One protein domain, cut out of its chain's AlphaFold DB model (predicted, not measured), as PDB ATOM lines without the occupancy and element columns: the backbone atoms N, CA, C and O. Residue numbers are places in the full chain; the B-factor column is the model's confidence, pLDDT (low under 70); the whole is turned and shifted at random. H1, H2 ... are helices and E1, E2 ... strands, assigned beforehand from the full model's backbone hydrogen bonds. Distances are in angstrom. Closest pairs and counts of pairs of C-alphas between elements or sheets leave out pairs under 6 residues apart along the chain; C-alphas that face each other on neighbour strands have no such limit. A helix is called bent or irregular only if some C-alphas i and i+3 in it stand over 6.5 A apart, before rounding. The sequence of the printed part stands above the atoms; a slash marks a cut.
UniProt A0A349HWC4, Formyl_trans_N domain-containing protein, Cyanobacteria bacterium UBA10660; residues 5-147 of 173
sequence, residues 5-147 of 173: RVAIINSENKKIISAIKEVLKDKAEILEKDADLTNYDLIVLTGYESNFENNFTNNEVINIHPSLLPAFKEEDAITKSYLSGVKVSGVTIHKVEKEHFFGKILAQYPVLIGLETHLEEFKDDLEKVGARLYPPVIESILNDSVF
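This is residues 5 to 147 of the 173 residues of the protein "Formyl_trans_N domain-containing protein" of Cyanobacteria bacterium UBA10660 (UniProt A0A349HWC4). A strongly twisted sheet of six strands has helices over one face: the long bent helix H3 crosses E5 slantwise with its first arm and runs along E4 with its second, while H1, over E1 and E3, packs beside its bend. The short H2 packs on the first arm of H3, near E5. The 143 printed residues have three named helices and six named strands, in the order E1 H1 E2 E3 E4 H2 E5 E6 H3, and the class is mixed, helices and strands. The mixed sheet runs E2 E1 E3 E4 E5 E6, parallel from E2 to E4 and antiparallel from E4 to E6. The whole is compact, with a radius of gyration of the C-alphas of 14.7 A and spans of 47 by 32 by 28 A.

E1, residues 6 to 9, H1, residues 14 to 27, and E2, residues 28 to 31, form a strand-helix-strand unit, two parallel neighbour strands with a helix between, with a right-handed crossover; N 29 and O 6 are 3.0 A apart. H1 is on the sheet, over E1 at a height of 8.5 A. E3, residues 42 to 45, is parallel to E1, with N 7 and O 42 2.9 A apart. E4, residues 60 to 65, is parallel to E3, with N 43 and O 60 2.8 A apart. H2, residues 77 to 83, is on the sheet. E5, residues 88 to 95, is antiparallel to E4, with N 63 and O 94 2.9 A apart. E5 and E6, residues 105 to 112, form a hairpin, with N 91 and O 109 2.9 A apart. H3, residues 119 to 142, was assigned by its hydrogen bonds as one helix but is bent, C-alphas 132 and 135 being 6.7 A apart; its arms H3a, residues 119 to 132, and H3b, residues 135 to 142, stand at a steep tilt of 40 degrees. H1, H3a and H3b are on the same face of the sheet, in two layers, a sheet with helices on one face. H1 touches H3a the same way at a shallow tilt of 11 degrees, the closest C-alphas, of Ile 16 and Ala 131, being 4.2 A apart. H1 touches H3b at 38 degrees, only just steep, closest at the C-alphas of Ile 20 and Pro 135, 5.0 A. H2 touches H3a with the C-alphas of Ile 78 and Lys 123 closest, 6.7 A. H2, H3a and H3b have each O i to N i+4 pair within hydrogen-bond range; H1 has 8 of 10.

E1 begins at C-alpha 6 (2.504, 33.859, -45.689). H1 is 17.9 A long and irregular, with C-alphas 23 and 26 9.3 A apart. E5 measures 22.7 A, E6 20.1 A and H3a 20.2 A. H3b ends at C-alpha 142 (9.948, 30.076, -42.502).

The C-alphas farthest apart, of Asn 39 and Leu 115, are 47.3 A apart. The printed part has no cut. The links E3 to E4 and E4 to H2 are long. The mean pLDDT of the printed part is 90.5; residues 50, 55 and 57 are under 70.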
ATOM      1  N   ARG A   5       3.114  29.196 -46.822       91.62
ATOM      2  CA  ARG A   5       2.411  30.393 -47.314       91.62
ATOM      3  C   ARG A   5       2.328  31.452 -46.223       91.62
ATOM      4  O   ARG A   5       2.045  31.132 -45.069       91.62
ATOM      5  N   VAL A   6       2.521  32.712 -46.605       94.00
ATOM      6  CA  VAL A   6       2.504  33.859 -45.689       94.00
ATOM      7  C   VAL A   6       1.347  34.793 -46.022       94.00
ATOM      8  O   VAL A   6       1.220  35.247 -47.159       94.00
ATOM      9  N   ALA A   7       0.524  35.098 -45.022       93.69
ATOM     10  CA  ALA A   7      -0.492  36.137 -45.102       93.69
ATOM     11  C   ALA A   7       0.050  37.416 -44.464       93.69
ATOM     12  O   ALA A   7       0.392  37.425 -43.284       93.69
ATOM     13  N   ILE A   8       0.115  38.498 -45.230       93.44
ATOM     14  CA  ILE A   8       0.380  39.838 -44.708       93.44
ATOM     15  C   ILE A   8      -0.971  40.506 -44.506       93.44
ATOM     16  O   ILE A   8      -1.693  40.748 -45.474       93.44
ATOM     17  N   ILE A   9      -1.306  40.833 -43.265       91.31
ATOM     18  CA  ILE A   9      -2.529  41.581 -42.990       91.31
ATOM     19  C   ILE A   9      -2.297  43.044 -43.363       91.31
ATOM     20  O   ILE A   9      -1.334  43.671 -42.902       91.31
ATOM     21  N   ASN A  10      -3.152  43.544 -44.256       79.38
ATOM     22  CA  ASN A  10      -3.088  44.888 -44.807       79.38
ATOM     23  C   ASN A  10      -3.123  45.930 -43.684       79.38
ATOM     24  O   ASN A  10      -3.925  45.837 -42.754       79.38
ATOM     25  N   SER A  11      -2.238  46.919 -43.774       78.94
ATOM     26  CA  SER A  11      -2.144  48.018 -42.819       78.94
ATOM     27  C   SER A  11      -1.618  49.285 -43.489       78.94
ATOM     28  O   SER A  11      -1.177  49.276 -44.642       78.94
ATOM     29  N   GLU A  12      -1.616  50.392 -42.750       79.38
ATOM     30  CA  GLU A  12      -1.115  51.678 -43.237       79.38
ATOM     31  C   GLU A  12       0.416  51.700 -43.458       79.38
ATOM     32  O   GLU A  12       0.921  52.549 -44.198       79.38
ATOM     33  N   ASN A  13       1.168  50.733 -42.909       84.81
ATOM     34  CA  ASN A  13       2.634  50.663 -42.980       84.81
ATOM     35  C   ASN A  13       3.160  50.127 -44.328       84.81
ATOM     36  O   ASN A  13       3.787  49.065 -44.429       84.81
ATOM     37  N   LYS A  14       2.970  50.912 -45.395       87.44
ATOM     38  CA  LYS A  14       3.355  50.556 -46.776       87.44
ATOM     39  C   LYS A  14       4.836  50.204 -46.946       87.44
ATOM     40  O   LYS A  14       5.148  49.326 -47.751       87.44
ATOM     41  N   LYS A  15       5.747  50.854 -46.209       91.88
ATOM     42  CA  LYS A  15       7.198  50.579 -46.285       91.88
ATOM     43  C   LYS A  15       7.526  49.155 -45.840       91.88
ATOM     44  O   LYS A  15       8.214  48.434 -46.556       91.88
ATOM     45  N   ILE A  16       6.972  48.741 -44.702       91.88
ATOM     46  CA  ILE A  16       7.172  47.401 -44.139       91.88
ATOM     47  C   ILE A  16       6.593  46.347 -45.081       91.88
ATOM     48  O   ILE A  16       7.286  45.405 -45.455       91.88
ATOM     49  N   ILE A  17       5.349  46.542 -45.527       92.25
ATOM     50  CA  ILE A  17       4.679  45.633 -46.467       92.25
ATOM     51  C   ILE A  17       5.500  45.462 -47.754       92.25
ATOM     52  O   ILE A  17       5.661  44.342 -48.241       92.25
ATOM     53  N   SER A  18       6.036  46.558 -48.296       91.94
ATOM     54  CA  SER A  18       6.841  46.524 -49.524       91.94
ATOM     55  C   SER A  18       8.140  45.745 -49.328       91.94
ATOM     56  O   SER A  18       8.458  44.894 -50.154       91.94
ATOM     57  N   ALA A  19       8.842  45.967 -48.212       92.88
ATOM     58  CA  ALA A  19      10.074  45.247 -47.894       92.88
ATOM     59  C   ALA A  19       9.836  43.741 -47.705       92.88
ATOM     60  O   ALA A  19      10.589  42.914 -48.217       92.88
ATOM     61  N   ILE A  20       8.746  43.365 -47.029       92.31
ATOM     62  CA  ILE A  20       8.365  41.957 -46.864       92.31
ATOM     63  C   ILE A  20       8.080  41.314 -48.229       92.31
ATOM     64  O   ILE A  20       8.557  40.214 -48.509       92.31
ATOM     65  N   LYS A  21       7.329  42.002 -49.099       92.00
ATOM     66  CA  LYS A  21       7.020  41.518 -50.451       92.00
ATOM     67  C   LYS A  21       8.248  41.337 -51.329       92.00
ATOM     68  O   LYS A  21       8.292  40.389 -52.107       92.00
ATOM     69  N   GLU A  22       9.223  42.230 -51.230       90.94
ATOM     70  CA  GLU A  22      10.457  42.147 -52.015       90.94
ATOM     71  C   GLU A  22      11.243  40.862 -51.708       90.94
ATOM     72  O   GLU A  22      11.734  40.194 -52.622       90.94
ATOM     73  N   VAL A  23      11.289  40.484 -50.428       88.56
ATOM     74  CA  VAL A  23      11.996  39.293 -49.947       88.56
ATOM     75  C   VAL A  23      11.199  38.014 -50.213       88.56
ATOM     76  O   VAL A  23      11.726  37.055 -50.776       88.56
ATOM     77  N   LEU A  24       9.912  37.994 -49.853       88.38
ATOM     78  CA  LEU A  24       9.086  36.781 -49.909       88.38
ATOM     79  C   LEU A  24       8.463  36.510 -51.280       88.38
ATOM     80  O   LEU A  24       8.065  35.373 -51.539       88.38
ATOM     81  N   LYS A  25       8.387  37.522 -52.150       88.88
ATOM     82  CA  LYS A  25       7.862  37.442 -53.520       88.88
ATOM     83  C   LYS A  25       6.519  36.701 -53.583       88.88
ATOM     84  O   LYS A  25       5.528  37.167 -53.034       88.88
ATOM     85  N   ASP A  26       6.495  35.549 -54.242       86.12
ATOM     86  CA  ASP A  26       5.337  34.692 -54.499       86.12
ATOM     87  C   ASP A  26       4.828  33.933 -53.266       86.12
ATOM     88  O   ASP A  26       3.719  33.399 -53.288       86.12
ATOM     89  N   LYS A  27       5.591  33.905 -52.167       87.75
ATOM     90  CA  LYS A  27       5.174  33.243 -50.921       87.75
ATOM     91  C   LYS A  27       4.231  34.087 -50.067       87.75
ATOM     92  O   LYS A  27       3.613  33.537 -49.155       87.75
ATOM     93  N   ALA A  28       4.154  35.394 -50.323       90.94
ATOM     94  CA  ALA A  28       3.408  36.337 -49.501       90.94
ATOM     95  C   ALA A  28       2.227  36.963 -50.248       90.94
ATOM     96  O   ALA A  28       2.379  37.544 -51.322       90.94
ATOM     97  N   GLU A  29       1.053  36.909 -49.626       92.12
ATOM     98  CA  GLU A  29      -0.184  37.505 -50.128       92.12
ATOM     99  C   GLU A  29      -0.661  38.590 -49.156       92.12
ATOM    100  O   GLU A  29      -0.604  38.395 -47.943       92.12
ATOM    101  N   ILE A  30      -1.098  39.749 -49.668       91.88
ATOM    102  CA  ILE A  30      -1.725  40.775 -48.818       91.88
ATOM    103  C   ILE A  30      -3.205  40.478 -48.747       91.88
ATOM    104  O   ILE A  30      -3.854  40.367 -49.785       91.88
ATOM    105  N   LEU A  31      -3.720  40.418 -47.528       90.94
ATOM    106  CA  LEU A  31      -5.115  40.143 -47.248       90.94
ATOM    107  C   LEU A  31      -5.699  41.221 -46.341       90.94
ATOM    108  O   LEU A  31      -4.996  41.823 -45.530       90.94
ATOM    109  N   GLU A  32      -7.003  41.429 -46.458       87.31
ATOM    110  CA  GLU A  32      -7.763  42.220 -45.492       87.31
ATOM    111  C   GLU A  32      -7.877  41.475 -44.150       87.31
ATOM    112  O   GLU A  32      -7.731  40.251 -44.090       87.31
ATOM    113  N   LYS A  33      -8.151  42.207 -43.065       82.06
ATOM    114  CA  LYS A  33      -8.190  41.656 -41.695       82.06
ATOM    115  C   LYS A  33      -9.165  40.488 -41.518       82.06
ATOM    116  O   LYS A  33      -8.859  39.556 -40.778       82.06
ATOM    117  N   ASP A  34     -10.282  40.525 -42.239       82.94
ATOM    118  CA  ASP A  34     -11.372  39.543 -42.148       82.94
ATOM    119  C   ASP A  34     -11.233  38.387 -43.154       82.94
ATOM    120  O   ASP A  34     -12.162  37.601 -43.347       82.94
ATOM    121  N   ALA A  35     -10.094  38.287 -43.845       85.94
ATOM    122  CA  ALA A  35      -9.861  37.220 -44.808       85.94
ATOM    123  C   ALA A  35      -9.778  35.838 -44.138       85.94
ATOM    124  O   ALA A  35      -9.433  35.702 -42.961       85.94
ATOM    125  N   ASP A  36     -10.042  34.792 -44.925       86.75
ATOM    126  CA  ASP A  36      -9.823  33.409 -44.505       86.75
ATOM    127  C   ASP A  36      -8.321  33.086 -44.476       86.75
ATOM    128  O   ASP A  36      -7.645  33.046 -45.510       86.75
ATOM    129  N   LEU A  37      -7.807  32.835 -43.270       88.81
ATOM    130  CA  LEU A  37      -6.392  32.563 -43.014       88.81
ATOM    131  C   LEU A  37      -6.076  31.062 -42.899       88.81
ATOM    132  O   LEU A  37      -4.933  30.690 -42.636       88.81
ATOM    133  N   THR A  38      -7.054  30.180 -43.134       85.94
ATOM    134  CA  THR A  38      -6.919  28.725 -42.921       85.94
ATOM    135  C   THR A  38      -5.800  28.093 -43.757       85.94
ATOM    136  O   THR A  38      -5.184  27.115 -43.338       85.94
ATOM    137  N   ASN A  39      -5.500  28.659 -44.929       87.75
ATOM    138  CA  ASN A  39      -4.517  28.120 -45.876       87.75
ATOM    139  C   ASN A  39      -3.103  28.715 -45.738       87.75
ATOM    140  O   ASN A  39      -2.285  28.527 -46.644       87.75
ATOM    141  N   TYR A  40      -2.822  29.447 -44.659       91.31
ATOM    142  CA  TYR A  40      -1.532  30.102 -44.428       91.31
ATOM    143  C   TYR A  40      -0.802  29.497 -43.238       91.31
ATOM    144  O   TYR A  40      -1.409  29.161 -42.229       91.31
ATOM    145  N   ASP A  41       0.517  29.382 -43.326       92.06
ATOM    146  CA  ASP A  41       1.330  28.837 -42.239       92.06
ATOM    147  C   ASP A  41       1.741  29.936 -41.247       92.06
ATOM    148  O   ASP A  41       1.812  29.696 -40.041       92.06
ATOM    149  N   LEU A  42       1.974  31.150 -41.758       93.94
ATOM    150  CA  LEU A  42       2.401  32.316 -40.988       93.94
ATOM    151  C   LEU A  42       1.540  33.536 -41.336       93.94
ATOM    152  O   LEU A  42       1.374  33.878 -42.508       93.94
ATOM    153  N   ILE A  43       1.042  34.214 -40.308       94.06
ATOM    154  CA  ILE A  43       0.324  35.485 -40.409       94.06
ATOM    155  C   ILE A  43       1.239  36.591 -39.885       94.06
ATOM    156  O   ILE A  43       1.779  36.505 -38.782       94.06
ATOM    157  N   VAL A  44       1.410  37.634 -40.689       94.75
ATOM    158  CA  VAL A  44       2.300  38.762 -40.428       94.75
ATOM    159  C   VAL A  44       1.463  40.026 -40.295       94.75
ATOM    160  O   VAL A  44       0.918  40.540 -41.276       94.75
ATOM    161  N   LEU A  45       1.376  40.536 -39.072       93.88
ATOM    162  CA  LEU A  45       0.727  41.806 -38.773       93.88
ATOM    163  C   LEU A  45       1.740  42.940 -38.939       93.88
ATOM    164  O   LEU A  45       2.880  42.837 -38.478       93.88
ATOM    165  N   THR A  46       1.343  44.005 -39.635       89.81
ATOM    166  CA  THR A  46       2.235  45.123 -39.994       89.81
ATOM    167  C   THR A  46       1.763  46.478 -39.467       89.81
ATOM    168  O   THR A  46       2.486  47.458 -39.606       89.81
ATOM    169  N   GLY A  47       0.578  46.553 -38.854       81.31
ATOM    170  CA  GLY A  47      -0.101  47.814 -38.540       81.31
ATOM    171  C   GLY A  47       0.254  48.472 -37.213       81.31
ATOM    172  O   GLY A  47      -0.368  49.475 -36.885       81.31
ATOM    173  N   TYR A  48       1.200  47.929 -36.434       77.75
ATOM    174  CA  TYR A  48       1.445  48.366 -35.046       77.75
ATOM    175  C   TYR A  48       0.201  48.284 -34.145       77.75
ATOM    176  O   TYR A  48       0.114  48.933 -33.102       77.75
ATOM    177  N   GLU A  49      -0.771  47.482 -34.564       70.38
ATOM    178  CA  GLU A  49      -2.026  47.279 -33.865       70.38
ATOM    179  C   GLU A  49      -1.767  46.481 -32.591       70.38
ATOM    180  O   GLU A  49      -0.859  45.648 -32.536       70.38
ATOM    181  N   SER A  50      -2.566  46.758 -31.564       64.56
ATOM    182  CA  SER A  50      -2.504  46.063 -30.273       64.56
ATOM    183  C   SER A  50      -3.633  45.041 -30.097       64.56
ATOM    184  O   SER A  50      -3.761  44.421 -29.041       64.56
ATOM    185  N   ASN A  51      -4.441  44.850 -31.142       73.44
ATOM    186  CA  ASN A  51      -5.502  43.862 -31.224       73.44
ATOM    187  C   ASN A  51      -5.511  43.195 -32.606       73.44
ATOM    188  O   ASN A  51      -5.174  43.792 -33.624       73.44
ATOM    189  N   PHE A  52      -5.895  41.924 -32.634       79.50
ATOM    190  CA  PHE A  52      -6.131  41.183 -33.866       79.50
ATOM    191  C   PHE A  52      -7.189  40.123 -33.583       79.50
ATOM    192  O   PHE A  52      -6.907  39.076 -33.002       79.50
ATOM    193  N   GLU A  53      -8.429  40.436 -33.944       72.06
ATOM    194  CA  GLU A  53      -9.584  39.570 -33.728       72.06
ATOM    195  C   GLU A  53      -9.842  38.754 -34.996       72.06
ATOM    196  O   GLU A  53     -10.710  39.068 -35.801       72.06
ATOM    197  N   ASN A  54      -9.048  37.703 -35.199       70.88
ATOM    198  CA  ASN A  54      -9.309  36.708 -36.237       70.88
ATOM    199  C   ASN A  54      -9.232  35.303 -35.623       70.88
ATOM    200  O   ASN A  54      -8.446  35.041 -34.709       70.88
ATOM    201  N   ASN A  55     -10.049  34.381 -36.126       66.44
ATOM    202  CA  ASN A  55     -10.072  32.986 -35.707       66.44
ATOM    203  C   ASN A  55      -8.903  32.199 -36.323       66.44
ATOM    204  O   ASN A  55      -9.104  31.205 -37.020       66.44
ATOM    205  N   PHE A  56      -7.664  32.600 -36.035       74.81
ATOM    206  CA  PHE A  56      -6.505  31.759 -36.320       74.81
ATOM    207  C   PHE A  56      -6.462  30.625 -35.292       74.81
ATOM    208  O   PHE A  56      -6.650  30.845 -34.098       74.81
ATOM    209  N   THR A  57      -6.301  29.374 -35.718       69.00
ATOM    210  CA  THR A  57      -6.300  28.217 -34.792       69.00
ATOM    211  C   THR A  57      -4.965  27.507 -34.766       69.00
ATOM    212  O   THR A  57      -4.448  27.260 -33.681       69.00
ATOM    213  N   ASN A  58      -4.394  27.251 -35.940       77.31
ATOM    214  CA  ASN A  58      -3.141  26.515 -36.098       77.31
ATOM    215  C   ASN A  58      -2.042  27.347 -36.774       77.31
ATOM    216  O   ASN A  58      -0.988  26.811 -37.110       77.31
ATOM    217  N   ASN A  59      -2.297  28.632 -37.012       86.50
ATOM    218  CA  ASN A  59      -1.364  29.528 -37.680       86.50
ATOM    219  C   ASN A  59      -0.382  30.112 -36.662       86.50
ATOM    220  O   ASN A  59      -0.779  30.489 -35.556       86.50
ATOM    221  N   GLU A  60       0.881  30.253 -37.054       91.75
ATOM    222  CA  GLU A  60       1.799  31.111 -36.313       91.75
ATOM    223  C   GLU A  60       1.483  32.570 -36.654       91.75
ATOM    224  O   GLU A  60       1.316  32.913 -37.824       91.75
ATOM    225  N   VAL A  61       1.372  33.431 -35.642       93.62
ATOM    226  CA  VAL A  61       1.082  34.855 -35.830       93.62
ATOM    227  C   VAL A  61       2.202  35.666 -35.216       93.62
ATOM    228  O   VAL A  61       2.576  35.455 -34.060       93.62
ATOM    229  N   ILE A  62       2.739  36.599 -35.992       95.06
ATOM    230  CA  ILE A  62       3.740  37.549 -35.527       95.06
ATOM    231  C   ILE A  62       3.283  38.971 -35.807       95.06
ATOM    232  O   ILE A  62       2.581  39.242 -36.784       95.06
ATOM    233  N   ASN A  63       3.693  39.876 -34.930       94.56
ATOM    234  CA  ASN A  63       3.433  41.294 -35.056       94.56
ATOM    235  C   ASN A  63       4.720  42.082 -34.864       94.56
ATOM    236  O   ASN A  63       5.638  41.663 -34.152       94.56
ATOM    237  N   ILE A  64       4.748  43.250 -35.488       94.69
ATOM    238  CA  ILE A  64       5.737  44.281 -35.238       94.69
ATOM    239  C   ILE A  64       5.077  45.372 -34.396       94.69
ATOM    240  O   ILE A  64       3.943  45.756 -34.664       94.69
ATOM    241  N   HIS A  65       5.774  45.863 -33.375       94.62
ATOM    242  CA  HIS A  65       5.306  46.901 -32.457       94.62
ATOM    243  C   HIS A  65       6.349  48.026 -32.368       94.62
ATOM    244  O   HIS A  65       7.542  47.724 -32.246       94.62
ATOM    245  N   PRO A  66       5.964  49.315 -32.417       94.94
ATOM    246  CA  PRO A  66       6.892  50.432 -32.562       94.94
ATOM    247  C   PRO A  66       7.358  50.951 -31.194       94.94
ATOM    248  O   PRO A  66       7.304  52.143 -30.891       94.94
ATOM    249  N   SER A  67       7.777  50.025 -30.336       95.25
ATOM    250  CA  SER A  67       8.494  50.325 -29.102       95.25
ATOM    251  C   SER A  67       9.429  49.177 -28.728       95.25
ATOM    252  O   SER A  67       9.365  48.080 -29.293       95.25
ATOM    253  N   LEU A  68      10.283  49.403 -27.729       96.69
ATOM    254  CA  LEU A  68      10.987  48.328 -27.031       96.69
ATOM    255  C   LEU A  68      10.084  47.751 -25.935       96.69
ATOM    256  O   LEU A  68      10.070  48.243 -24.805       96.69
ATOM    257  N   LEU A  69       9.319  46.707 -26.265       94.81
ATOM    258  CA  LEU A  69       8.488  46.004 -25.286       94.81
ATOM    259  C   LEU A  69       9.339  45.503 -24.101       94.81
ATOM    260  O   LEU A  69      10.470  45.058 -24.310       94.81
ATOM    261  N   PRO A  70       8.814  45.561 -22.859       94.44
ATOM    262  CA  PRO A  70       7.421  45.854 -22.489       94.44
ATOM    263  C   PRO A  70       7.060  47.352 -22.383       94.44
ATOM    264  O   PRO A  70       5.934  47.673 -21.997       94.44
ATOM    265  N   ALA A  71       7.975  48.277 -22.696       94.44
ATOM    266  CA  ALA A  71       7.673  49.707 -22.658       94.44
ATOM    267  C   ALA A  71       6.669  50.087 -23.756       94.44
ATOM    268  O   ALA A  71       6.734  49.567 -24.867       94.44
ATOM    269  N   PHE A  72       5.747  51.008 -23.456       92.75
ATOM    270  CA  PHE A  72       4.760  51.529 -24.414       92.75
ATOM    271  C   PHE A  72       3.957  50.427 -25.139       92.75
ATOM    272  O   PHE A  72       3.732  50.505 -26.340       92.75
ATOM    273  N   LYS A  73       3.532  49.383 -24.412       87.88
ATOM    274  CA  LYS A  73       2.701  48.274 -24.938       87.88
ATOM    275  C   LYS A  73       1.285  48.682 -25.372       87.88
ATOM    276  O   LYS A  73       0.551  47.879 -25.931       87.88
ATOM    277  N   GLU A  74       0.862  49.882 -25.002       77.94
ATOM    278  CA  GLU A  74      -0.476  50.396 -25.275       77.94
ATOM    279  C   GLU A  74      -0.580  50.935 -26.707       77.94
ATOM    280  O   GLU A  74       0.424  51.096 -27.402       77.94
ATOM    281  N   GLU A  75      -1.797  51.286 -27.119       79.44
ATOM    282  CA  GLU A  75      -2.026  52.068 -28.333       79.44
ATOM    283  C   GLU A  75      -1.211  53.371 -28.330       79.44
ATOM    284  O   GLU A  75      -0.909  53.937 -27.269       79.44
ATOM    285  N   ASP A  76      -0.886  53.846 -29.534       88.94
ATOM    286  CA  ASP A  76      -0.141  55.084 -29.784       88.94
ATOM    287  C   ASP A  76       1.273  55.105 -29.161       88.94
ATOM    288  O   ASP A  76       1.762  56.106 -28.630       88.94
ATOM    289  N   ALA A  77       1.957  53.959 -29.220       92.50
ATOM    290  CA  ALA A  77       3.294  53.768 -28.656       92.50
ATOM    291  C   ALA A  77       4.342  54.763 -29.198       92.50
ATOM    292  O   ALA A  77       5.241  55.175 -28.459       92.50
ATOM    293  N   ILE A  78       4.205  55.195 -30.456       94.38
ATOM    294  CA  ILE A  78       5.100  56.175 -31.091       94.38
ATOM    295  C   ILE A  78       4.992  57.522 -30.372       94.38
ATOM    296  O   ILE A  78       5.976  58.005 -29.813       94.38
ATOM    297  N   THR A  79       3.791  58.097 -30.312       95.19
ATOM    298  CA  THR A  79       3.568  59.403 -29.684       95.19
ATOM    299  C   THR A  79       3.867  59.350 -28.190       95.19
ATOM    300  O   THR A  79       4.546  60.231 -27.664       95.19
ATOM    301  N   LYS A  80       3.434  58.289 -27.493       95.12
ATOM    302  CA  LYS A  80       3.697  58.123 -26.054       95.12
ATOM    303  C   LYS A  80       5.187  58.025 -25.743       95.12
ATOM    304  O   LYS A  80       5.649  58.675 -24.806       95.12
ATOM    305  N   SER A  81       5.945  57.242 -26.515       95.75
ATOM    306  CA  SER A  81       7.392  57.143 -26.308       95.75
ATOM    307  C   SER A  81       8.078  58.479 -26.570       95.75
ATOM    308  O   SER A  81       8.816  58.950 -25.707       95.75
ATOM    309  N   TYR A  82       7.736  59.168 -27.655       96.81
ATOM    310  CA  TYR A  82       8.276  60.493 -27.952       96.81
ATOM    311  C   TYR A  82       7.987  61.519 -26.838       96.81
ATOM    312  O   TYR A  82       8.904  62.156 -26.316       96.81
ATOM    313  N   LEU A  83       6.726  61.637 -26.405       96.25
ATOM    314  CA  LEU A  83       6.308  62.608 -25.385       96.25
ATOM    315  C   LEU A  83       6.837  62.292 -23.980       96.25
ATOM    316  O   LEU A  83       6.968  63.198 -23.161       96.25
ATOM    317  N   SER A  84       7.168  61.032 -23.691       96.12
ATOM    318  CA  SER A  84       7.756  60.643 -22.401       96.12
ATOM    319  C   SER A  84       9.184  61.164 -22.189       96.12
ATOM    320  O   SER A  84       9.697  61.121 -21.070       96.12
ATOM    321  N   GLY A  85       9.841  61.648 -23.248       95.25
ATOM    322  CA  GLY A  85      11.195  62.193 -23.184       95.25
ATOM    323  C   GLY A  85      12.307  61.140 -23.134       95.25
ATOM    324  O   GLY A  85      13.464  61.503 -22.894       95.25
ATOM    325  N   VAL A  86      11.998  59.858 -23.373       97.31
ATOM    326  CA  VAL A  86      13.033  58.822 -23.514       97.31
ATOM    327  C   VAL A  86      13.982  59.163 -24.661       97.31
ATOM    328  O   VAL A  86      13.596  59.749 -25.668       97.31
ATOM    329  N   LYS A  87      15.254  58.794 -24.506       97.44
ATOM    330  CA  LYS A  87      16.284  58.985 -25.545       97.44
ATOM    331  C   LYS A  87      16.489  57.758 -26.420       97.44
ATOM    332  O   LYS A  87      17.169  57.832 -27.439       97.44
ATOM    333  N   VAL A  88      15.886  56.643 -26.024       97.81
ATOM    334  CA  VAL A  88      15.925  55.374 -26.739       97.81
ATOM    335  C   VAL A  88      14.524  54.777 -26.705       97.81
ATOM    336  O   VAL A  88      13.954  54.581 -25.633       97.81
ATOM    337  N   SER A  89      13.989  54.500 -27.886       97.31
ATOM    338  CA  SER A  89      12.828  53.643 -28.116       97.31
ATOM    339  C   SER A  89      13.257  52.560 -29.111       97.31
ATOM    340  O   SER A  89      14.430  52.176 -29.125       97.31
ATOM    341  N   GLY A  90      12.361  52.032 -29.938       96.81
ATOM    342  CA  GLY A  90      12.743  51.053 -30.945       96.81
ATOM    343  C   GLY A  90      11.577  50.280 -31.519       96.81
ATOM    344  O   GLY A  90      10.427  50.675 -31.386       96.81
ATOM    345  N   VAL A  91      11.903  49.162 -32.149       96.56
ATOM    346  CA  VAL A  91      10.946  48.254 -32.775       96.56
ATOM    347  C   VAL A  91      11.090  46.878 -32.142       96.56
ATOM    348  O   VAL A  91      12.209  46.398 -31.956       96.56
ATOM    349  N   THR A  92       9.968  46.231 -31.840       97.12
ATOM    350  CA  THR A  92       9.918  44.849 -31.356       97.12
ATOM    351  C   THR A  92       9.111  43.989 -32.313       97.12
ATOM    352  O   THR A  92       7.995  44.348 -32.665       97.12
ATOM    353  N   ILE A  93       9.639  42.826 -32.684       96.31
ATOM    354  CA  ILE A  93       8.878  41.768 -33.351       96.31
ATOM    355  C   ILE A  93       8.595  40.684 -32.319       96.31
ATOM    356  O   ILE A  93       9.513  40.218 -31.638       96.31
ATOM    357  N   HIS A  94       7.335  40.287 -32.188       95.31
ATOM    358  CA  HIS A  94       6.897  39.308 -31.200       95.31
ATOM    359  C   HIS A  94       5.861  38.346 -31.779       95.31
ATOM    360  O   HIS A  94       5.218  38.631 -32.788       95.31
ATOM    361  N   LYS A  95       5.690  37.199 -31.117       94.44
ATOM    362  CA  LYS A  95       4.564  36.299 -31.375       94.44
ATOM    363  C   LYS A  95       3.274  36.883 -30.812       94.44
ATOM    364  O   LYS A  95       3.295  37.532 -29.764       94.44
ATOM    365  N   VAL A  96       2.169  36.616 -31.493       91.50
ATOM    366  CA  VAL A  96       0.816  36.901 -31.017       91.50
ATOM    367  C   VAL A  96       0.187  35.589 -30.569       91.50
ATOM    368  O   VAL A  96       0.122  34.628 -31.336       91.50
ATOM    369  N   GLU A  97      -0.259  35.543 -29.318       86.19
ATOM    370  CA  GLU A  97      -0.977  34.408 -28.738       86.19
ATOM    371  C   GLU A  97      -2.432  34.818 -28.479       86.19
ATOM    372  O   GLU A  97      -2.725  35.996 -28.271       86.19
ATOM    373  N   LYS A  98      -3.364  33.859 -28.501       80.56
ATOM    374  CA  LYS A  98      -4.805  34.150 -28.379       80.56
ATOM    375  C   LYS A  98      -5.157  34.822 -27.061       80.56
ATOM    376  O   LYS A  98      -5.936  35.766 -27.027       80.56
ATOM    377  N   GLU A  99      -4.584  34.318 -25.979       79.88
ATOM    378  CA  GLU A  99      -4.820  34.821 -24.632       79.88
ATOM    379  C   GLU A  99      -3.921  36.026 -24.311       79.88
ATOM    380  O   GLU A  99      -4.245  36.823 -23.432       79.88
ATOM    381  N   HIS A 100      -2.800  36.175 -25.030       81.56
ATOM    382  CA  HIS A 100      -1.791  37.206 -24.798       81.56
ATOM    383  C   HIS A 100      -1.263  37.767 -26.121       81.56
ATOM    384  O   HIS A 100      -0.365  37.205 -26.748       81.56
ATOM    385  N   PHE A 101      -1.769  38.935 -26.519       85.69
ATOM    386  CA  PHE A 101      -1.358  39.569 -27.774       85.69
ATOM    387  C   PHE A 101       0.163  39.804 -27.854       85.69
ATOM    388  O   PHE A 101       0.783  39.586 -28.891       85.69
ATOM    389  N   PHE A 102       0.782  40.194 -26.739       88.19
ATOM    390  CA  PHE A 102       2.228  40.395 -26.622       88.19
ATOM    391  C   PHE A 102       2.917  39.144 -26.067       88.19
ATOM    392  O   PHE A 102       3.254  39.083 -24.884       88.19
ATOM    393  N   GLY A 103       3.100  38.139 -26.923       90.94
ATOM    394  CA  GLY A 103       3.805  36.901 -26.601       90.94
ATOM    395  C   GLY A 103       5.332  37.030 -26.673       90.94
ATOM    396  O   GLY A 103       5.922  38.097 -26.479       90.94
ATOM    397  N   LYS A 104       6.000  35.908 -26.961       93.88
ATOM    398  CA  LYS A 104       7.470  35.820 -27.010       93.88
ATOM    399  C   LYS A 104       8.089  36.849 -27.968       93.88
ATOM    400  O   LYS A 104       7.756  36.879 -29.151       93.88
ATOM    401  N   ILE A 105       9.071  37.606 -27.476       95.50
ATOM    402  CA  ILE A 105       9.907  38.503 -28.286       95.50
ATOM    403  C   ILE A 105      10.825  37.677 -29.197       95.50
ATOM    404  O   ILE A 105      11.505  36.754 -28.742       95.50
ATOM    405  N   LEU A 106      10.834  38.019 -30.485       95.38
ATOM    406  CA  LEU A 106      11.637  37.380 -31.529       95.38
ATOM    407  C   LEU A 106      12.855  38.227 -31.904       95.38
ATOM    408  O   LEU A 106      13.943  37.686 -32.074       95.38
ATOM    409  N   ALA A 107      12.678  39.544 -32.001       96.12
ATOM    410  CA  ALA A 107      13.755  40.492 -32.259       96.12
ATOM    411  C   ALA A 107      13.398  41.874 -31.706       96.12
ATOM    412  O   ALA A 107      12.225  42.250 -31.663       96.12
ATOM    413  N   GLN A 108      14.413  42.642 -31.314       96.75
ATOM    414  CA  GLN A 108      14.269  44.040 -30.908       96.75
ATOM    415  C   GLN A 108      15.407  44.870 -31.477       96.75
ATOM    416  O   GLN A 108      16.558  44.445 -31.435       96.75
ATOM    417  N   TYR A 109      15.099  46.063 -31.971       96.69
ATOM    418  CA  TYR A 109      16.116  46.982 -32.464       96.69
ATOM    419  C   TYR A 109      15.889  48.390 -31.904       96.69
ATOM    420  O   TYR A 109      14.775  48.908 -32.024       96.69
ATOM    421  N   PRO A 110      16.907  49.015 -31.283       97.50
ATOM    422  CA  PRO A 110      16.763  50.335 -30.688       97.50
ATOM    423  C   PRO A 110      16.749  51.442 -31.749       97.50
ATOM    424  O   PRO A 110      17.479  51.390 -32.737       97.50
ATOM    425  N   VAL A 111      15.965  52.485 -31.495       97.50
ATOM    426  CA  VAL A 111      15.954  53.741 -32.256       97.50
ATOM    427  C   VAL A 111      16.217  54.886 -31.286       97.50
ATOM    428  O   VAL A 111      15.571  54.990 -30.240       97.50
ATOM    429  N   LEU A 112      17.207  55.718 -31.608       97.62
ATOM    430  CA  LEU A 112      17.608  56.851 -30.780       97.62
ATOM    431  C   LEU A 112      16.735  58.064 -31.102       97.62
ATOM    432  O   LEU A 112      16.489  58.355 -32.267       97.62
ATOM    433  N   ILE A 113      16.312  58.788 -30.069       96.88
ATOM    434  CA  ILE A 113      15.586  60.053 -30.213       96.88
ATOM    435  C   ILE A 113      16.563  61.176 -29.871       96.88
ATOM    436  O   ILE A 113      16.911  61.388 -28.702       96.88
ATOM    437  N   GLY A 114      17.049  61.855 -30.908       94.31
ATOM    438  CA  GLY A 114      17.944  62.999 -30.784       94.31
ATOM    439  C   GLY A 114      17.265  64.195 -30.119       94.31
ATOM    440  O   GLY A 114      16.051  64.233 -29.932       94.31
ATOM    441  N   LEU A 115      18.060  65.196 -29.737       93.19
ATOM    442  CA  LEU A 115      17.530  66.422 -29.123       93.19
ATOM    443  C   LEU A 115      16.659  67.237 -30.086       93.19
ATOM    444  O   LEU A 115      15.713  67.879 -29.642       93.19
ATOM    445  N   GLU A 116      16.986  67.189 -31.375       94.38
ATOM    446  CA  GLU A 116      16.307  67.932 -32.442       94.38
ATOM    447  C   GLU A 116      15.399  67.034 -33.293       94.38
ATOM    448  O   GLU A 116      14.764  67.518 -34.220       94.38
ATOM    449  N   THR A 117      15.318  65.735 -32.977       95.50
ATOM    450  CA  THR A 117      14.485  64.789 -33.724       95.50
ATOM    451  C   THR A 117      13.020  65.167 -33.581       95.50
ATOM    452  O   THR A 117      12.498  65.225 -32.466       95.50
ATOM    453  N   HIS A 118      12.345  65.377 -34.706       96.94
ATOM    454  CA  HIS A 118      10.910  65.630 -34.729       96.94
ATOM    455  C   HIS A 118      10.103  64.323 -34.685       96.94
ATOM    456  O   HIS A 118      10.585  63.262 -35.075       96.94
ATOM    457  N   LEU A 119       8.840  64.390 -34.246       96.62
ATOM    458  CA  LEU A 119       7.965  63.212 -34.141       96.62
ATOM    459  C   LEU A 119       7.840  62.445 -35.470       96.62
ATOM    460  O   LEU A 119       7.876  61.217 -35.472       96.62
ATOM    461  N   GLU A 120       7.719  63.158 -36.591       96.25
ATOM    462  CA  GLU A 120       7.594  62.532 -37.914       96.25
ATOM    463  C   GLU A 120       8.891  61.829 -38.342       96.25
ATOM    464  O   GLU A 120       8.845  60.743 -38.909       96.25
ATOM    465  N   GLU A 121      10.052  62.400 -38.009       96.69
ATOM    466  CA  GLU A 121      11.356  61.774 -38.261       96.69
ATOM    467  C   GLU A 121      11.524  60.512 -37.416       96.69
ATOM    468  O   GLU A 121      11.921  59.469 -37.926       96.69
ATOM    469  N   PHE A 122      11.140  60.576 -36.139       97.06
ATOM    470  CA  PHE A 122      11.154  59.414 -35.257       97.06
ATOM    471  C   PHE A 122      10.237  58.293 -35.770       97.06
ATOM    472  O   PHE A 122      10.629  57.125 -35.780       97.06
ATOM    473  N   LYS A 123       9.033  58.638 -36.243       95.88
ATOM    474  CA  LYS A 123       8.113  57.685 -36.875       95.88
ATOM    475  C   LYS A 123       8.731  57.060 -38.129       95.88
ATOM    476  O   LYS A 123       8.701  55.840 -38.280       95.88
ATOM    477  N   ASP A 124       9.313  57.877 -39.003       95.56
ATOM    478  CA  ASP A 124       9.975  57.414 -40.223       95.56
ATOM    479  C   ASP A 124      11.163  56.484 -39.919       95.56
ATOM    480  O   ASP A 124      11.323  55.450 -40.570       95.56
ATOM    481  N   ASP A 125      11.953  56.782 -38.885       96.25
ATOM    482  CA  ASP A 125      13.056  55.929 -38.435       96.25
ATOM    483  C   ASP A 125      12.569  54.574 -37.907       96.25
ATOM    484  O   ASP A 125      13.145  53.538 -38.251       96.25
ATOM    485  N   LEU A 126      11.473  54.545 -37.141       95.88
ATOM    486  CA  LEU A 126      10.838  53.297 -36.708       95.88
ATOM    487  C   LEU A 126      10.349  52.465 -37.900       95.88
ATOM    488  O   LEU A 126      10.607  51.263 -37.956       95.88
ATOM    489  N   GLU A 127       9.685  53.082 -38.880       94.81
ATOM    490  CA  GLU A 127       9.232  52.396 -40.097       94.81
ATOM    491  C   GLU A 127      10.403  51.846 -40.925       94.81
ATOM    492  O   GLU A 127      10.342  50.710 -41.400       94.81
ATOM    493  N   LYS A 128      11.486  52.620 -41.086       94.62
ATOM    494  CA  LYS A 128      12.707  52.193 -41.792       94.62
ATOM    495  C   LYS A 128      13.376  51.015 -41.097       94.62
ATOM    496  O   LYS A 128      13.777  50.057 -41.762       94.62
ATOM    497  N   VAL A 129      13.503  51.074 -39.772       95.50
ATOM    498  CA  VAL A 129      14.057  49.974 -38.975       95.50
ATOM    499  C   VAL A 129      13.163  48.745 -39.078       95.50
ATOM    500  O   VAL A 129      13.669  47.658 -39.350       95.50
ATOM    501  N   GLY A 130      11.845  48.907 -38.957       95.19
ATOM    502  CA  GLY A 130      10.892  47.815 -39.114       95.19
ATOM    503  C   GLY A 130      10.974  47.154 -40.491       95.19
ATOM    504  O   GLY A 130      11.038  45.930 -40.581       95.19
ATOM    505  N   ALA A 131      11.073  47.946 -41.561       94.06
ATOM    506  CA  ALA A 131      11.203  47.444 -42.928       94.06
ATOM    507  C   ALA A 131      12.493  46.635 -43.155       94.06
ATOM    508  O   ALA A 131      12.500  45.719 -43.971       94.06
ATOM    509  N   ARG A 132      13.573  46.936 -42.424       93.25
ATOM    510  CA  ARG A 132      14.834  46.176 -42.488       93.25
ATOM    511  C   ARG A 132      14.827  44.937 -41.598       93.25
ATOM    512  O   ARG A 132      15.388  43.916 -41.977       93.25
ATOM    513  N   LEU A 133      14.225  45.031 -40.414       94.75
ATOM    514  CA  LEU A 133      14.270  43.977 -39.403       94.75
ATOM    515  C   LEU A 133      13.255  42.861 -39.671       94.75
ATOM    516  O   LEU A 133      13.536  41.694 -39.412       94.75
ATOM    517  N   TYR A 134      12.065  43.199 -40.167       94.81
ATOM    518  CA  TYR A 134      10.958  42.248 -40.215       94.81
ATOM    519  C   TYR A 134      11.112  41.140 -41.267       94.81
ATOM    520  O   TYR A 134      10.904  39.977 -40.912       94.81
ATOM    521  N   PRO A 135      11.530  41.427 -42.520       93.81
ATOM    522  CA  PRO A 135      11.727  40.385 -43.526       93.81
ATOM    523  C   PRO A 135      12.691  39.252 -43.112       93.81
ATOM    524  O   PRO A 135      12.277  38.096 -43.197       93.81
ATOM    525  N   PRO A 136      13.910  39.511 -42.593       93.50
ATOM    526  CA  PRO A 136      14.828  38.434 -42.207       93.50
ATOM    527  C   PRO A 136      14.335  37.628 -40.997       93.50
ATOM    528  O   PRO A 136      14.595  36.427 -40.899       93.50
ATOM    529  N   VAL A 137      13.567  38.243 -40.090       94.81
ATOM    530  CA  VAL A 137      12.896  37.509 -39.003       94.81
ATOM    531  C   VAL A 137      11.837  36.561 -39.568       94.81
ATOM    532  O   VAL A 137      11.776  35.402 -39.154       94.81
ATOM    533  N   ILE A 138      11.046  37.009 -40.548       94.06
ATOM    534  CA  ILE A 138      10.075  36.150 -41.236       94.06
ATOM    535  C   ILE A 138      10.789  34.993 -41.942       94.06
ATOM    536  O   ILE A 138      10.394  33.842 -41.767       94.06
ATOM    537  N   GLU A 139      11.865  35.257 -42.687       92.31
ATOM    538  CA  GLU A 139      12.652  34.201 -43.337       92.31
ATOM    539  C   GLU A 139      13.197  33.180 -42.336       92.31
ATOM    540  O   GLU A 139      13.125  31.974 -42.585       92.31
ATOM    541  N   SER A 140      13.679  33.645 -41.181       92.50
ATOM    542  CA  SER A 140      14.185  32.772 -40.121       92.50
ATOM    543  C   SER A 140      13.107  31.796 -39.638       92.50
ATOM    544  O   SER A 140      13.365  30.594 -39.550       92.50
ATOM    545  N   ILE A 141      11.880  32.287 -39.418       92.56
ATOM    546  CA  ILE A 141      10.716  31.478 -39.012       92.56
ATOM    547  C   ILE A 141      10.315  30.497 -40.118       92.56
ATOM    548  O   ILE A 141      10.059  29.317 -39.861       92.56
ATOM    549  N   LEU A 142      10.286  30.946 -41.375       91.31
ATOM    550  CA  LEU A 142       9.948  30.076 -42.502       91.31
ATOM    551  C   LEU A 142      10.942  28.920 -42.649       91.31
ATOM    552  O   LEU A 142      10.526  27.802 -42.964       91.31
ATOM    553  N   ASN A 143      12.215  29.167 -42.349       90.31
ATOM    554  CA  ASN A 143      13.289  28.179 -42.386       90.31
ATOM    555  C   ASN A 143      13.435  27.360 -41.089       90.31
ATOM    556  O   ASN A 143      14.367  26.566 -40.994       90.31
ATOM    557  N   ASP A 144      12.535  27.533 -40.111       89.31
ATOM    558  CA  ASP A 144      12.593  26.874 -38.795       89.31
ATOM    559  C   ASP A 144      13.939  27.109 -38.073       89.31
ATOM    560  O   ASP A 144      14.495  26.227 -37.417       89.31
ATOM    561  N   SER A 145      14.472  28.326 -38.209       89.50
ATOM    562  CA  SER A 145      15.750  28.775 -37.652       89.50
ATOM    563  C   SER A 145      15.561  29.929 -36.663       89.50
ATOM    564  O   SER A 145      14.542  30.621 -36.666       89.50
ATOM    565  N   VAL A 146      16.540  30.126 -35.781       86.56
ATOM    566  CA  VAL A 146      16.553  31.260 -34.852       86.56
ATOM    567  C   VAL A 146      17.164  32.457 -35.567       86.56
ATOM    568  O   VAL A 146      18.249  32.332 -36.125       86.56
ATOM    569  N   PHE A 147      16.478  33.597 -35.520       89.62
ATOM    570  CA  PHE A 147      17.006  34.854 -36.046       89.62
ATOM    571  C   PHE A 147      18.305  35.240 -35.326       89.62
ATOM    572  O   PHE A 147      18.335  35.304 -34.092       89.62
TER     573      PHE A 147